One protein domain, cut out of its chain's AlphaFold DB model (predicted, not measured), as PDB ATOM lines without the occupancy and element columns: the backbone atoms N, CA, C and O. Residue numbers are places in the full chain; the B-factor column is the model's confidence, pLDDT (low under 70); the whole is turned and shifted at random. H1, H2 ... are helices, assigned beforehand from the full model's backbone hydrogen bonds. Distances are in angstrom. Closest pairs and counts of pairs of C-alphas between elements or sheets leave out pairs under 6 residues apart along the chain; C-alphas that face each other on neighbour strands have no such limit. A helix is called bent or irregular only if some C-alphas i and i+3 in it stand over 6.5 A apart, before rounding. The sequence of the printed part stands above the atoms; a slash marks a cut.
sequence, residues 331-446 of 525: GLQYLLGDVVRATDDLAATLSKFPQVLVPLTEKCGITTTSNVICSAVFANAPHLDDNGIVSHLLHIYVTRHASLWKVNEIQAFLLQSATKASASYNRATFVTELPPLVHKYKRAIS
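What this domain is: This is residues 331 to 446 of the 525 residues of the protein "DUF1336 domain-containing protein" of Aphanomyces invadans (UniProt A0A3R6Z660). Look for crossed helices with H2 near the middle: H4 packs on H2, H1 crosses H5, and short H3 touches H2 and H5. H6 packs on the first turns of H4, farthest from the middle. The printed part has 116 residues, 72 of them in six named helices, H1 to H6 in order along the chain, with no named strand; its class is all helix, and it is compact, with a radius of gyration of the C-alphas of 14.0 A and spans of 35 by 29 by 28 A.

How they stand to each other: H1, residues 339 to 352, touches H5, residues 408 to 423, at a steep tilt of 57 degrees; closest C-alphas, Ala 347 and Ala 421, 4.5 A. H2, residues 354 to 364, touches H4, residues 389 to 406, at 39 degrees, steep; closest C-alphas, Leu 360 and Val 398, 5.5 A. H3, residues 376 to 379, touches H2; closest C-alphas, Pro 354 and Phe 378, 5.5 A. H4 touches H6, residues 436 to 444, with residues 389 to 393 alone; closest C-alphas, Ile 389 and Lys 442, 5.7 A. Every O i to N i+4 pair is within hydrogen-bond range in H1 and H5; H2 has 5 of 7, H4 10 of 14, H6 0 of 5 but 4 of 6 O i to N i+3; H3 is too short.

Where its parts are: Find C-alpha 339 at (163.288, 169.634, 122.823); H1 runs 20.1 A. H4, 26.2 A, is irregular: C-alphas 400 and 403 are 7.3 A apart. H6 ends at (195.031, 171.797, 133.651).

The domain as a whole: The printed part has no cut; H2 to H3 and H5 to H6 are long links. Look for pLDDT under 70 at 30 residues, among them 436 to 446.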
ATOM      1  N   GLY A 331     181.723 173.532 126.220       59.12
ATOM      2  CA  GLY A 331     181.037 172.522 127.033       59.12
ATOM      3  C   GLY A 331     179.893 173.036 127.905       59.12
ATOM      4  O   GLY A 331     179.073 172.230 128.329       59.12
ATOM      5  N   LEU A 332     179.757 174.352 128.087       52.78
ATOM      6  CA  LEU A 332     178.818 174.915 129.067       52.78
ATOM      7  C   LEU A 332     177.404 175.196 128.527       52.78
ATOM      8  O   LEU A 332     176.546 175.696 129.247       52.78
ATOM      9  N   GLN A 333     177.132 174.876 127.264       54.31
ATOM     10  CA  GLN A 333     175.884 175.247 126.598       54.31
ATOM     11  C   GLN A 333     174.989 174.046 126.307       54.31
ATOM     12  O   GLN A 333     174.722 173.827 125.141       54.31
ATOM     13  N   TYR A 334     174.507 173.261 127.281       51.59
ATOM     14  CA  TYR A 334     173.567 172.180 126.934       51.59
ATOM     15  C   TYR A 334     172.497 171.817 127.958       51.59
ATOM     16  O   TYR A 334     172.765 171.717 129.149       51.59
ATOM     17  N   LEU A 335     171.326 171.472 127.394       51.50
ATOM     18  CA  LEU A 335     170.253 170.617 127.929       51.50
ATOM     19  C   LEU A 335     169.041 171.275 128.594       51.50
ATOM     20  O   LEU A 335     168.356 170.589 129.350       51.50
ATOM     21  N   LEU A 336     168.695 172.532 128.299       49.62
ATOM     22  CA  LEU A 336     167.422 173.074 128.789       49.62
ATOM     23  C   LEU A 336     166.699 173.988 127.815       49.62
ATOM     24  O   LEU A 336     167.236 174.972 127.321       49.62
ATOM     25  N   GLY A 337     165.427 173.661 127.634       53.00
ATOM     26  CA  GLY A 337     164.476 174.300 126.747       53.00
ATOM     27  C   GLY A 337     163.459 173.260 126.287       53.00
ATOM     28  O   GLY A 337     163.522 172.098 126.688       53.00
ATOM     29  N   ASP A 338     162.533 173.666 125.426       66.00
ATOM     30  CA  ASP A 338     161.778 172.694 124.636       66.00
ATOM     31  C   ASP A 338     162.759 171.864 123.789       66.00
ATOM     32  O   ASP A 338     163.810 172.376 123.382       66.00
ATOM     33  N   VAL A 339     162.421 170.603 123.516       75.31
ATOM     34  CA  VAL A 339     163.288 169.634 122.823       75.31
ATOM     35  C   VAL A 339     163.838 170.237 121.531       75.31
ATOM     36  O   VAL A 339     165.019 170.098 121.245       75.31
ATOM     37  N   VAL A 340     163.014 171.007 120.816       79.06
ATOM     38  CA  VAL A 340     163.396 171.700 119.579       79.06
ATOM     39  C   VAL A 340     164.527 172.708 119.804       79.06
ATOM     40  O   VAL A 340     165.526 172.663 119.098       79.06
ATOM     41  N   ARG A 341     164.414 173.596 120.798       80.69
ATOM     42  CA  ARG A 341     165.457 174.602 121.071       80.69
ATOM     43  C   ARG A 341     166.753 173.941 121.522       80.69
ATOM     44  O   ARG A 341     167.812 174.266 121.007       80.69
ATOM     45  N   ALA A 342     166.651 172.950 122.406       79.31
ATOM     46  CA  ALA A 342     167.812 172.201 122.868       79.31
ATOM     47  C   ALA A 342     168.507 171.449 121.717       79.31
ATOM     48  O   ALA A 342     169.737 171.383 121.680       79.31
ATOM     49  N   THR A 343     167.742 170.905 120.761       82.94
ATOM     50  CA  THR A 343     168.287 170.268 119.554       82.94
ATOM     51  C   THR A 343     169.038 171.273 118.682       82.94
ATOM     52  O   THR A 343     170.098 170.924 118.154       82.94
ATOM     53  N   ASP A 344     168.510 172.487 118.538       84.12
ATOM     54  CA  ASP A 344     169.055 173.555 117.689       84.12
ATOM     55  C   ASP A 344     170.336 174.125 118.271       84.12
ATOM     56  O   ASP A 344     171.348 174.221 117.570       84.12
ATOM     57  N   ASP A 345     170.318 174.392 119.573       80.31
ATOM     58  CA  ASP A 345     171.503 174.786 120.311       80.31
ATOM     59  C   ASP A 345     172.562 173.689 120.177       80.31
ATOM     60  O   ASP A 345     173.713 174.002 119.883       80.31
ATOM     61  N   LEU A 346     172.199 172.397 120.293       83.75
ATOM     62  CA  LEU A 346     173.143 171.266 120.189       83.75
ATOM     63  C   LEU A 346     173.743 171.112 118.812       83.75
ATOM     64  O   LEU A 346     174.952 170.904 118.688       83.75
ATOM     65  N   ALA A 347     172.938 171.310 117.781       85.19
ATOM     66  CA  ALA A 347     173.449 171.378 116.429       85.19
ATOM     67  C   ALA A 347     174.465 172.526 116.275       85.19
ATOM     68  O   ALA A 347     175.540 172.309 115.719       85.19
ATOM     69  N   ALA A 348     174.183 173.711 116.828       83.88
ATOM     70  CA  ALA A 348     175.052 174.879 116.696       83.88
ATOM     71  C   ALA A 348     176.441 174.693 117.338       83.88
ATOM     72  O   ALA A 348     177.441 175.076 116.727       83.88
ATOM     73  N   THR A 349     176.561 174.086 118.527       82.69
ATOM     74  CA  THR A 349     177.899 173.838 119.114       82.69
ATOM     75  C   THR A 349     178.594 172.644 118.496       82.69
ATOM     76  O   THR A 349     179.814 172.689 118.371       82.69
ATOM     77  N   LEU A 350     177.876 171.611 118.043       84.56
ATOM     78  CA  LEU A 350     178.499 170.546 117.249       84.56
ATOM     79  C   LEU A 350     179.079 171.099 115.939       84.56
ATOM     80  O   LEU A 350     180.139 170.652 115.509       84.56
ATOM     81  N   SER A 351     178.447 172.120 115.352       84.19
ATOM     82  CA  SER A 351     179.009 172.867 114.225       84.19
ATOM     83  C   SER A 351     180.211 173.737 114.608       84.19
ATOM     84  O   SER A 351     181.050 173.971 113.748       84.19
ATOM     85  N   LYS A 352     180.339 174.205 115.859       83.50
ATOM     86  CA  LYS A 352     181.522 174.954 116.342       83.50
ATOM     87  C   LYS A 352     182.700 174.042 116.697       83.50
ATOM     88  O   LYS A 352     183.840 174.369 116.373       83.50
ATOM     89  N   PHE A 353     182.419 172.905 117.340       84.44
ATOM     90  CA  PHE A 353     183.399 171.945 117.862       84.44
ATOM     91  C   PHE A 353     183.116 170.517 117.366       84.44
ATOM     92  O   PHE A 353     182.808 169.621 118.159       84.44
ATOM     93  N   PRO A 354     183.237 170.258 116.054       85.44
ATOM     94  CA  PRO A 354     182.915 168.953 115.481       85.44
ATOM     95  C   PRO A 354     183.801 167.811 116.008       85.44
ATOM     96  O   PRO A 354     183.349 166.665 116.021       85.44
ATOM     97  N   GLN A 355     185.019 168.088 116.510       83.81
ATOM     98  CA  GLN A 355     185.909 167.036 117.031       83.81
ATOM     99  C   GLN A 355     185.387 166.367 118.311       83.81
ATOM    100  O   GLN A 355     185.909 165.328 118.702       83.81
ATOM    101  N   VAL A 356     184.368 166.923 118.977       84.50
ATOM    102  CA  VAL A 356     183.832 166.342 120.217       84.50
ATOM    103  C   VAL A 356     183.011 165.074 119.966       84.50
ATOM    104  O   VAL A 356     182.940 164.209 120.839       84.50
ATOM    105  N   LEU A 357     182.391 164.947 118.786       85.75
ATOM    106  CA  LEU A 357     181.381 163.921 118.525       85.75
ATOM    107  C   LEU A 357     181.978 162.508 118.543       85.75
ATOM    108  O   LEU A 357     181.444 161.630 119.217       85.75
ATOM    109  N   VAL A 358     183.094 162.293 117.839       84.56
ATOM    110  CA  VAL A 358     183.714 160.962 117.723       84.56
ATOM    111  C   VAL A 358     184.192 160.449 119.090       84.56
ATOM    112  O   VAL A 358     183.652 159.433 119.533       84.56
ATOM    113  N   PRO A 359     185.048 161.171 119.846       83.62
ATOM    114  CA  PRO A 359     185.501 160.711 121.160       83.62
ATOM    115  C   PRO A 359     184.354 160.520 122.161       83.62
ATOM    116  O   PRO A 359     184.416 159.646 123.028       83.62
ATOM    117  N   LEU A 360     183.289 161.328 122.061       83.38
ATOM    118  CA  LEU A 360     182.114 161.187 122.917       83.38
ATOM    119  C   LEU A 360     181.338 159.905 122.603       83.38
ATOM    120  O   LEU A 360     181.014 159.154 123.524       83.38
ATOM    121  N   THR A 361     181.063 159.635 121.326       84.00
ATOM    122  CA  THR A 361     180.326 158.433 120.897       84.00
ATOM    123  C   THR A 361     181.086 157.143 121.211       84.00
ATOM    124  O   THR A 361     180.483 156.210 121.747       84.00
ATOM    125  N   GLU A 362     182.407 157.124 120.997       84.69
ATOM    126  CA  GLU A 362     183.290 156.009 121.366       84.69
ATOM    127  C   GLU A 362     183.237 155.727 122.871       84.69
ATOM    128  O   GLU A 362     182.984 154.600 123.299       84.69
ATOM    129  N   LYS A 363     183.382 156.768 123.701       81.88
ATOM    130  CA  LYS A 363     183.363 156.638 125.168       81.88
ATOM    131  C   LYS A 363     181.992 156.234 125.721       81.88
ATOM    132  O   LYS A 363     181.907 155.679 126.822       81.88
ATOM    133  N   CYS A 364     180.923 156.507 124.978       81.31
ATOM    134  CA  CYS A 364     179.560 156.106 125.321       81.31
ATOM    135  C   CYS A 364     179.192 154.705 124.814       81.31
ATOM    136  O   CYS A 364     178.135 154.205 125.193       81.31
ATOM    137  N   GLY A 365     180.047 154.064 124.007       76.81
ATOM    138  CA  GLY A 365     179.770 152.751 123.419       76.81
ATOM    139  C   GLY A 365     178.635 152.777 122.395       76.81
ATOM    140  O   GLY A 365     177.963 151.766 122.200       76.81
ATOM    141  N   ILE A 366     178.384 153.928 121.765       76.00
ATOM    142  CA  ILE A 366     177.331 154.071 120.757       76.00
ATOM    143  C   ILE A 366     177.810 153.357 119.494       76.00
ATOM    144  O   ILE A 366     178.785 153.780 118.876       76.00
ATOM    145  N   THR A 367     177.140 152.269 119.110       64.19
ATOM    146  CA  THR A 367     177.429 151.562 117.855       64.19
ATOM    147  C   THR A 367     176.997 152.444 116.690       64.19
ATOM    148  O   THR A 367     175.820 152.550 116.351       64.19
ATOM    149  N   THR A 368     177.952 153.154 116.112       55.31
ATOM    150  CA  THR A 368     177.717 154.176 115.102       55.31
ATOM    151  C   THR A 368     177.476 153.542 113.737       55.31
ATOM    152  O   THR A 368     178.397 153.235 112.985       55.31
ATOM    153  N   THR A 369     176.208 153.376 113.363       52.72
ATOM    154  CA  THR A 369     175.817 153.065 111.981       52.72
ATOM    155  C   THR A 369     175.998 154.298 111.070       52.72
ATOM    156  O   THR A 369     175.103 155.114 110.869       52.72
ATOM    157  N   SER A 370     177.238 154.467 110.611       59.50
ATOM    158  CA  SER A 370     177.750 154.846 109.276       59.50
ATOM    159  C   SER A 370     177.279 156.045 108.418       59.50
ATOM    160  O   SER A 370     177.827 156.151 107.327       59.50
ATOM    161  N   ASN A 371     176.399 156.982 108.802       62.81
ATOM    162  CA  ASN A 371     176.138 158.164 107.926       62.81
ATOM    163  C   ASN A 371     176.475 159.532 108.539       62.81
ATOM    164  O   ASN A 371     177.011 160.398 107.851       62.81
ATOM    165  N   VAL A 372     176.214 159.743 109.830       69.88
ATOM    166  CA  VAL A 372     176.399 161.068 110.456       69.88
ATOM    167  C   VAL A 372     177.877 161.378 110.698       69.88
ATOM    168  O   VAL A 372     178.337 162.458 110.339       69.88
ATOM    169  N   ILE A 373     178.649 160.423 111.228       66.50
ATOM    170  CA  ILE A 373     180.096 160.593 111.477       66.50
ATOM    171  C   ILE A 373     180.876 160.780 110.171       66.50
ATOM    172  O   ILE A 373     181.823 161.556 110.117       66.50
ATOM    173  N   CYS A 374     180.436 160.121 109.100       66.00
ATOM    174  CA  CYS A 374     181.032 160.238 107.771       66.00
ATOM    175  C   CYS A 374     180.571 161.491 107.006       66.00
ATOM    176  O   CYS A 374     180.999 161.701 105.872       66.00
ATOM    177  N   SER A 375     179.695 162.320 107.585       76.62
ATOM    178  CA  SER A 375     179.246 163.552 106.936       76.62
ATOM    179  C   SER A 375     180.375 164.581 106.840       76.62
ATOM    180  O   SER A 375     181.290 164.614 107.664       76.62
ATOM    181  N   ALA A 376     180.286 165.471 105.850       68.56
ATOM    182  CA  ALA A 376     181.328 166.453 105.562       68.56
ATOM    183  C   ALA A 376     181.679 167.368 106.754       68.56
ATOM    184  O   ALA A 376     182.812 167.839 106.819       68.56
ATOM    185  N   VAL A 377     180.747 167.604 107.690       74.88
ATOM    186  CA  VAL A 377     180.976 168.399 108.916       74.88
ATOM    187  C   VAL A 377     181.980 167.726 109.846       74.88
ATOM    188  O   VAL A 377     182.909 168.381 110.308       74.88
ATOM    189  N   PHE A 378     181.804 166.431 110.112       80.12
ATOM    190  CA  PHE A 378     182.606 165.712 111.102       80.12
ATOM    191  C   PHE A 378     183.837 165.050 110.472       80.12
ATOM    192  O   PHE A 378     184.901 165.046 111.084       80.12
ATOM    193  N   ALA A 379     183.732 164.582 109.224       75.50
ATOM    194  CA  ALA A 379     184.847 163.980 108.495       75.50
ATOM    195  C   ALA A 379     185.918 165.003 108.074       75.50
ATOM    196  O   ALA A 379     187.097 164.668 108.037       75.50
ATOM    197  N   ASN A 380     185.528 166.252 107.784       74.62
ATOM    198  CA  ASN A 380     186.462 167.327 107.419       74.62
ATOM    199  C   ASN A 380     186.720 168.306 108.572       74.62
ATOM    200  O   ASN A 380     187.075 169.466 108.327       74.62
ATOM    201  N   ALA A 381     186.500 167.880 109.818       77.31
ATOM    202  CA  ALA A 381     186.848 168.689 110.975       77.31
ATOM    203  C   ALA A 381     188.351 169.029 110.922       77.31
ATOM    204  O   ALA A 381     189.170 168.136 110.684       77.31
ATOM    205  N   PRO A 382     188.744 170.304 111.095       75.25
ATOM    206  CA  PRO A 382     190.146 170.690 111.024       75.25
ATOM    207  C   PRO A 382     190.937 169.994 112.133       75.25
ATOM    208  O   PRO A 382     190.439 169.824 113.247       75.25
ATOM    209  N   HIS A 383     192.179 169.622 111.830       78.50
ATOM    210  CA  HIS A 383     193.105 169.113 112.836       78.50
ATOM    211  C   HIS A 383     193.379 170.219 113.862       78.50
ATOM    212  O   HIS A 383     193.836 171.303 113.491       78.50
ATOM    213  N   LEU A 384     193.085 169.964 115.138       79.00
ATOM    214  CA  LEU A 384     193.519 170.835 116.231       79.00
ATOM    215  C   LEU A 384     194.919 170.423 116.665       79.00
ATOM    216  O   LEU A 384     195.253 169.248 116.609       79.00
ATOM    217  N   ASP A 385     195.733 171.369 117.120       76.12
ATOM    218  CA  ASP A 385     196.973 171.026 117.817       76.12
ATOM    219  C   ASP A 385     196.644 170.150 119.040       76.12
ATOM    220  O   ASP A 385     195.827 170.543 119.882       76.12
ATOM    221  N   ASP A 386     197.269 168.975 119.138       68.81
ATOM    222  CA  ASP A 386     197.084 168.030 120.246       68.81
ATOM    223  C   ASP A 386     197.469 168.660 121.593       68.81
ATOM    224  O   ASP A 386     196.870 168.356 122.625       68.81
ATOM    225  N   ASN A 387     198.413 169.606 121.574       68.19
ATOM    226  CA  ASN A 387     198.827 170.393 122.739       68.19
ATOM    227  C   ASN A 387     198.097 171.749 122.839       68.19
ATOM    228  O   ASN A 387     198.386 172.579 123.715       68.19
ATOM    229  N   GLY A 388     197.144 171.983 121.938       74.19
ATOM    230  CA  GLY A 388     196.313 173.171 121.874       74.19
ATOM    231  C   GLY A 388     195.239 173.180 122.958       74.19
ATOM    232  O   GLY A 388     194.697 172.150 123.363       74.19
ATOM    233  N   ILE A 389     194.871 174.377 123.423       75.38
ATOM    234  CA  ILE A 389     193.877 174.513 124.494       75.38
ATOM    235  C   ILE A 389     192.486 174.005 124.096       75.38
ATOM    236  O   ILE A 389     191.775 173.454 124.933       75.38
ATOM    237  N   VAL A 390     192.102 174.175 122.829       78.38
ATOM    238  CA  VAL A 390     190.790 173.746 122.335       78.38
ATOM    239  C   VAL A 390     190.674 172.227 122.441       78.38
ATOM    240  O   VAL A 390     189.734 171.734 123.056       78.38
ATOM    241  N   SER A 391     191.683 171.499 121.950       79.75
ATOM    242  CA  SER A 391     191.755 170.036 122.059       79.75
ATOM    243  C   SER A 391     191.701 169.581 123.524       79.75
ATOM    244  O   SER A 391     190.910 168.709 123.891       79.75
ATOM    245  N   HIS A 392     192.450 170.256 124.403       79.50
ATOM    246  CA  HIS A 392     192.475 169.944 125.831       79.50
ATOM    247  C   HIS A 392     191.111 170.107 126.524       79.50
ATOM    248  O   HIS A 392     190.672 169.216 127.256       79.50
ATOM    249  N   LEU A 393     190.410 171.221 126.284       79.25
ATOM    250  CA  LEU A 393     189.095 171.473 126.879       79.25
ATOM    251  C   LEU A 393     188.040 170.487 126.371       79.25
ATOM    252  O   LEU A 393     187.239 169.990 127.166       79.25
ATOM    253  N   LEU A 394     188.079 170.134 125.083       81.19
ATOM    254  CA  LEU A 394     187.208 169.100 124.524       81.19
ATOM    255  C   LEU A 394     187.476 167.732 125.168       81.19
ATOM    256  O   LEU A 394     186.531 167.029 125.530       81.19
ATOM    257  N   HIS A 395     188.741 167.372 125.401       81.06
ATOM    258  CA  HIS A 395     189.092 166.129 126.089       81.06
ATOM    259  C   HIS A 395     188.577 166.089 127.539       81.06
ATOM    260  O   HIS A 395     188.039 165.064 127.984       81.06
ATOM    261  N   ILE A 396     188.704 167.199 128.280       78.94
ATOM    262  CA  ILE A 396     188.144 167.330 129.634       78.94
ATOM    263  C   ILE A 396     186.624 167.157 129.588       78.94
ATOM    264  O   ILE A 396     186.089 166.342 130.348       78.94
ATOM    265  N   TYR A 397     185.948 167.868 128.680       82.00
ATOM    266  CA  TYR A 397     184.500 167.791 128.516       82.00
ATOM    267  C   TYR A 397     184.049 166.349 128.273       82.00
ATOM    268  O   TYR A 397     183.277 165.819 129.073       82.00
ATOM    269  N   VAL A 398     184.595 165.679 127.250       81.44
ATOM    270  CA  VAL A 398     184.264 164.287 126.902       81.44
ATOM    271  C   VAL A 398     184.491 163.360 128.093       81.44
ATOM    272  O   VAL A 398     183.645 162.526 128.418       81.44
ATOM    273  N   THR A 399     185.614 163.513 128.795       81.75
ATOM    274  CA  THR A 399     185.953 162.636 129.917       81.75
ATOM    275  C   THR A 399     185.015 162.773 131.105       81.75
ATOM    276  O   THR A 399     184.708 161.764 131.742       81.75
ATOM    277  N   ARG A 400     184.536 163.983 131.396       77.25
ATOM    278  CA  ARG A 400     183.616 164.230 132.514       77.25
ATOM    279  C   ARG A 400     182.163 163.943 132.140       77.25
ATOM    280  O   ARG A 400     181.448 163.313 132.919       77.25
ATOM    281  N   HIS A 401     181.746 164.334 130.940       81.94
ATOM    282  CA  HIS A 401     180.342 164.341 130.537       81.94
ATOM    283  C   HIS A 401     179.865 163.042 129.894       81.94
ATOM    284  O   HIS A 401     178.660 162.816 129.886       81.94
ATOM    285  N   ALA A 402     180.750 162.150 129.428       83.06
ATOM    286  CA  ALA A 402     180.349 160.912 128.742       83.06
ATOM    287  C   ALA A 402     179.293 160.085 129.499       83.06
ATOM    288  O   ALA A 402     178.426 159.479 128.883       83.06
ATOM    289  N   SER A 403     179.316 160.079 130.837       82.56
ATOM    290  CA  SER A 403     178.307 159.358 131.628       82.56
ATOM    291  C   SER A 403     176.870 159.871 131.440       82.56
ATOM    292  O   SER A 403     175.944 159.067 131.518       82.56
ATOM    293  N   LEU A 404     176.680 161.161 131.138       81.94
ATOM    294  CA  LEU A 404     175.366 161.764 130.878       81.94
ATOM    295  C   LEU A 404     174.777 161.307 129.537       81.94
ATOM    296  O   LEU A 404     173.565 161.201 129.394       81.94
ATOM    297  N   TRP A 405     175.638 160.976 128.576       83.56
ATOM    298  CA  TRP A 405     175.259 160.590 127.216       83.56
ATOM    299  C   TRP A 405     175.037 159.079 127.053       83.56
ATOM    300  O   TRP A 405     174.832 158.598 125.946       83.56
ATOM    301  N   LYS A 406     175.072 158.293 128.138       82.19
ATOM    302  CA  LYS A 406     174.855 156.834 128.081       82.19
ATOM    303  C   LYS A 406     173.387 156.419 127.983       82.19
ATOM    304  O   LYS A 406     173.107 155.267 127.679       82.19
ATOM    305  N   VAL A 407     172.452 157.319 128.278       82.94
ATOM    306  CA  VAL A 407     171.015 157.014 128.248       82.94
ATOM    307  C   VAL A 407     170.530 156.981 126.799       82.94
ATOM    308  O   VAL A 407     170.744 157.947 126.077       82.94
ATOM    309  N   ASN A 408     169.837 155.915 126.387       81.38
ATOM    310  CA  ASN A 408     169.402 155.704 124.995       81.38
ATOM    311  C   ASN A 408     168.627 156.894 124.399       81.38
ATOM    312  O   ASN A 408     168.876 157.284 123.262       81.38
ATOM    313  N   GLU A 409     167.723 157.508 125.164       81.19
ATOM    314  CA  GLU A 409     166.974 158.698 124.724       81.19
ATOM    315  C   GLU A 409     167.896 159.903 124.477       81.19
ATOM    316  O   GLU A 409     167.731 160.634 123.503       81.19
ATOM    317  N   ILE A 410     168.924 160.070 125.313       83.00
ATOM    318  CA  ILE A 410     169.925 161.138 125.187       83.00
ATOM    319  C   ILE A 410     170.881 160.850 124.021       83.00
ATOM    320  O   ILE A 410     171.307 161.771 123.326       83.00
ATOM    321  N   GLN A 411     171.183 159.578 123.749       83.94
ATOM    322  CA  GLN A 411     171.931 159.168 122.556       83.94
ATOM    323  C   GLN A 411     171.147 159.467 121.278       83.94
ATOM    324  O   GLN A 411     171.710 160.008 120.328       83.94
ATOM    325  N   ALA A 412     169.844 159.169 121.258       83.75
ATOM    326  CA  ALA A 412     168.972 159.507 120.138       83.75
ATOM    327  C   ALA A 412     168.911 161.027 119.916       83.75
ATOM    328  O   ALA A 412     169.051 161.483 118.782       83.75
ATOM    329  N   PHE A 413     168.803 161.808 120.995       85.06
ATOM    330  CA  PHE A 413     168.872 163.271 120.956       85.06
ATOM    331  C   PHE A 413     170.214 163.783 120.399       85.06
ATOM    332  O   PHE A 413     170.223 164.622 119.499       85.06
ATOM    333  N   LEU A 414     171.348 163.230 120.851       85.69
ATOM    334  CA  LEU A 414     172.679 163.562 120.326       85.69
ATOM    335  C   LEU A 414     172.775 163.302 118.818       85.69
ATOM    336  O   LEU A 414     173.255 164.152 118.070       85.69
ATOM    337  N   LEU A 415     172.308 162.135 118.367       85.31
ATOM    338  CA  LEU A 415     172.333 161.748 116.957       85.31
ATOM    339  C   LEU A 415     171.402 162.621 116.106       85.31
ATOM    340  O   LEU A 415     171.769 162.999 114.991       85.31
ATOM    341  N   GLN A 416     170.231 162.990 116.628       86.56
ATOM    342  CA  GLN A 416     169.304 163.914 115.974       86.56
ATOM    343  C   GLN A 416     169.946 165.295 115.779       86.56
ATOM    344  O   GLN A 416     169.928 165.833 114.669       86.56
ATOM    345  N   SER A 417     170.575 165.842 116.819       86.88
ATOM    346  CA  SER A 417     171.294 167.116 116.740       86.88
ATOM    347  C   SER A 417     172.514 167.055 115.828       86.88
ATOM    348  O   SER A 417     172.734 167.980 115.049       86.88
ATOM    349  N   ALA A 418     173.274 165.958 115.850       86.19
ATOM    350  CA  ALA A 418     174.399 165.756 114.941       86.19
ATOM    351  C   ALA A 418     173.939 165.653 113.475       86.19
ATOM    352  O   ALA A 418     174.575 166.213 112.583       86.19
ATOM    353  N   THR A 419     172.793 165.015 113.221       87.50
ATOM    354  CA  THR A 419     172.171 164.975 111.887       87.50
ATOM    355  C   THR A 419     171.758 166.378 111.438       87.50
ATOM    356  O   THR A 419     172.055 166.778 110.312       87.50
ATOM    357  N   LYS A 420     171.151 167.176 112.325       86.19
ATOM    358  CA  LYS A 420     170.797 168.572 112.030       86.19
ATOM    359  C   LYS A 420     172.031 169.446 111.764       86.19
ATOM    360  O   LYS A 420     172.027 170.210 110.801       86.19
ATOM    361  N   ALA A 421     173.101 169.282 112.543       85.38
ATOM    362  CA  ALA A 421     174.382 169.952 112.307       85.38
ATOM    363  C   ALA A 421     174.979 169.566 110.943       85.38
ATOM    364  O   ALA A 421     175.435 170.436 110.203       85.38
ATOM    365  N   SER A 422     174.907 168.279 110.574       82.94
ATOM    366  CA  SER A 422     175.411 167.769 109.291       82.94
ATOM    367  C   SER A 422     174.720 168.389 108.070       82.94
ATOM    368  O   SER A 422     175.351 168.555 107.027       82.94
ATOM    369  N   ALA A 423     173.454 168.797 108.215       82.38
ATOM    370  CA  ALA A 423     172.685 169.453 107.159       82.38
ATOM    371  C   ALA A 423     173.077 170.928 106.938       82.38
ATOM    372  O   ALA A 423     172.754 171.491 105.896       82.38
ATOM    373  N   SER A 424     173.771 171.560 107.892       76.31
ATOM    374  CA  SER A 424     174.152 172.982 107.867       76.31
ATOM    375  C   SER A 424     175.677 173.169 107.849       76.31
ATOM    376  O   SER A 424     176.232 173.920 108.650       76.31
ATOM    377  N   TYR A 425     176.374 172.466 106.947       74.38
ATOM    378  CA  TYR A 425     177.834 172.545 106.822       74.38
ATOM    379  C   TYR A 425     178.309 173.971 106.513       74.38
ATOM    380  O   TYR A 425     178.073 174.497 105.426       74.38
ATOM    381  N   ASN A 426     179.048 174.568 107.448       78.81
ATOM    382  CA  ASN A 426     179.761 175.820 107.238       78.81
ATOM    383  C   ASN A 426     181.125 175.772 107.938       78.81
ATOM    384  O   ASN A 426     181.223 175.795 109.162       78.81
ATOM    385  N   ARG A 427     182.198 175.739 107.141       73.75
ATOM    386  CA  ARG A 427     183.576 175.681 107.643       73.75
ATOM    387  C   ARG A 427     183.982 176.932 108.431       73.75
ATOM    388  O   ARG A 427     184.850 176.835 109.292       73.75
ATOM    389  N   ALA A 428     183.364 178.086 108.169       75.62
ATOM    390  CA  ALA A 428     183.660 179.335 108.878       75.62
ATOM    391  C   ALA A 428     183.163 179.335 110.335       75.62
ATOM    392  O   ALA A 428     183.535 180.210 111.108       75.62
ATOM    393  N   THR A 429     182.323 178.370 110.715       79.44
ATOM    394  CA  THR A 429     181.788 178.240 112.076       79.44
ATOM    395  C   THR A 429     182.738 177.479 113.009       79.44
ATOM    396  O   THR A 429     182.545 177.511 114.222       79.44
ATOM    397  N   PHE A 430     183.768 176.815 112.469       80.50
ATOM    398  CA  PHE A 430     184.720 176.035 113.258       80.50
ATOM    399  C   PHE A 430     185.595 176.925 114.135       80.50
ATOM    400  O   PHE A 430     186.272 177.831 113.653       80.50
ATOM    401  N   VAL A 431     185.623 176.612 115.427       78.38
ATOM    402  CA  VAL A 431     186.472 177.298 116.398       78.38
ATOM    403  C   VAL A 431     187.794 176.543 116.506       78.38
ATOM    404  O   VAL A 431     187.853 175.448 117.062       78.38
ATOM    405  N   THR A 432     188.863 177.124 115.963       72.56
ATOM    406  CA  THR A 432     190.229 176.571 116.047       72.56
ATOM    407  C   THR A 432     191.074 177.239 117.127       72.56
ATOM    408  O   THR A 432     192.020 176.637 117.627       72.56
ATOM    409  N   GLU A 433     190.714 178.460 117.522       73.44
ATOM    410  CA  GLU A 433     191.391 179.240 118.556       73.44
ATOM    411  C   GLU A 433     190.360 179.826 119.525       73.44
ATOM    412  O   GLU A 433     189.252 180.186 119.129       73.44
ATOM    413  N   LEU A 434     190.723 179.899 120.805       71.75
ATOM    414  CA  LEU A 434     189.898 180.502 121.853       71.75
ATOM    415  C   LEU A 434     190.530 181.816 122.316       71.75
ATOM    416  O   LEU A 434     191.749 181.970 122.211       71.75
ATOM    417  N   PRO A 435     189.734 182.746 122.876       70.12
ATOM    418  CA  PRO A 435     190.257 183.992 123.412       70.12
ATOM    419  C   PRO A 435     191.406 183.755 124.406       70.12
ATOM    420  O   PRO A 435     191.323 182.823 125.217       70.12
ATOM    421  N   PRO A 436     192.439 184.622 124.436       65.06
ATOM    422  CA  PRO A 436     193.627 184.389 125.252       65.06
ATOM    423  C   PRO A 436     193.354 184.192 126.747       65.06
ATOM    424  O   PRO A 436     194.085 183.496 127.447       65.06
ATOM    425  N   LEU A 437     192.262 184.775 127.234       62.38
ATOM    426  CA  LEU A 437     191.808 184.695 128.619       62.38
ATOM    427  C   LEU A 437     191.432 183.266 129.048       62.38
ATOM    428  O   LEU A 437     191.595 182.891 130.210       62.38
ATOM    429  N   VAL A 438     190.998 182.441 128.093       64.06
ATOM    430  CA  VAL A 438     190.670 181.028 128.307       64.06
ATOM    431  C   VAL A 438     191.951 180.196 128.485       64.06
ATOM    432  O   VAL A 438     191.899 179.133 129.099       64.06
ATOM    433  N   HIS A 439     193.137 180.699 128.094       65.31
ATOM    434  CA  HIS A 439     194.426 180.012 128.301       65.31
ATOM    435  C   HIS A 439     194.792 179.741 129.757       65.31
ATOM    436  O   HIS A 439     195.659 178.900 130.002       65.31
ATOM    437  N   LYS A 440     194.101 180.345 130.730       66.88
ATOM    438  CA  LYS A 440     194.252 179.963 132.140       66.88
ATOM    439  C   LYS A 440     193.971 178.477 132.382       66.88
ATOM    440  O   LYS A 440     194.629 177.862 133.214       66.88
ATOM    441  N   TYR A 441     193.092 177.877 131.578       68.06
ATOM    442  CA  TYR A 441     192.785 176.449 131.636       68.06
ATOM    443  C   TYR A 441     193.830 175.564 130.933       68.06
ATOM    444  O   TYR A 441     193.747 174.344 131.020       68.06
ATOM    445  N   LYS A 442     194.862 176.138 130.289       61.88
ATOM    446  CA  LYS A 442     195.980 175.378 129.693       61.88
ATOM    447  C   LYS A 442     196.822 174.662 130.759       61.88
ATOM    448  O   LYS A 442     197.373 173.606 130.485       61.88
ATOM    449  N   ARG A 443     196.896 175.200 131.988       52.81
ATOM    450  CA  ARG A 443     197.604 174.580 133.130       52.81
ATOM    451  C   ARG A 443     196.876 173.385 133.751       52.81
ATOM    452  O   ARG A 443     197.463 172.702 134.580       52.81
ATOM    453  N   ALA A 444     195.649 173.081 133.325       53.00
ATOM    454  CA  ALA A 444     195.031 171.797 133.651       53.00
ATOM    455  C   ALA A 444     195.762 170.605 132.974       53.00
ATOM    456  O   ALA A 444     195.474 169.449 133.287       53.00
ATOM    457  N   ILE A 445     196.756 170.877 132.110       39.06
ATOM    458  CA  ILE A 445     197.732 169.923 131.569       39.06
ATOM    459  C   ILE A 445     198.885 169.722 132.566       39.06
ATOM    460  O   ILE A 445     199.795 170.547 132.639       39.06
ATOM    461  N   SER A 446     198.880 168.601 133.290       29.48
ATOM    462  CA  SER A 446     199.985 167.618 133.309       29.48
ATOM    463  C   SER A 446     199.741 166.549 134.385       29.48
ATOM    464  O   SER A 446     199.659 166.887 135.564       29.48
TER     465      SER A 446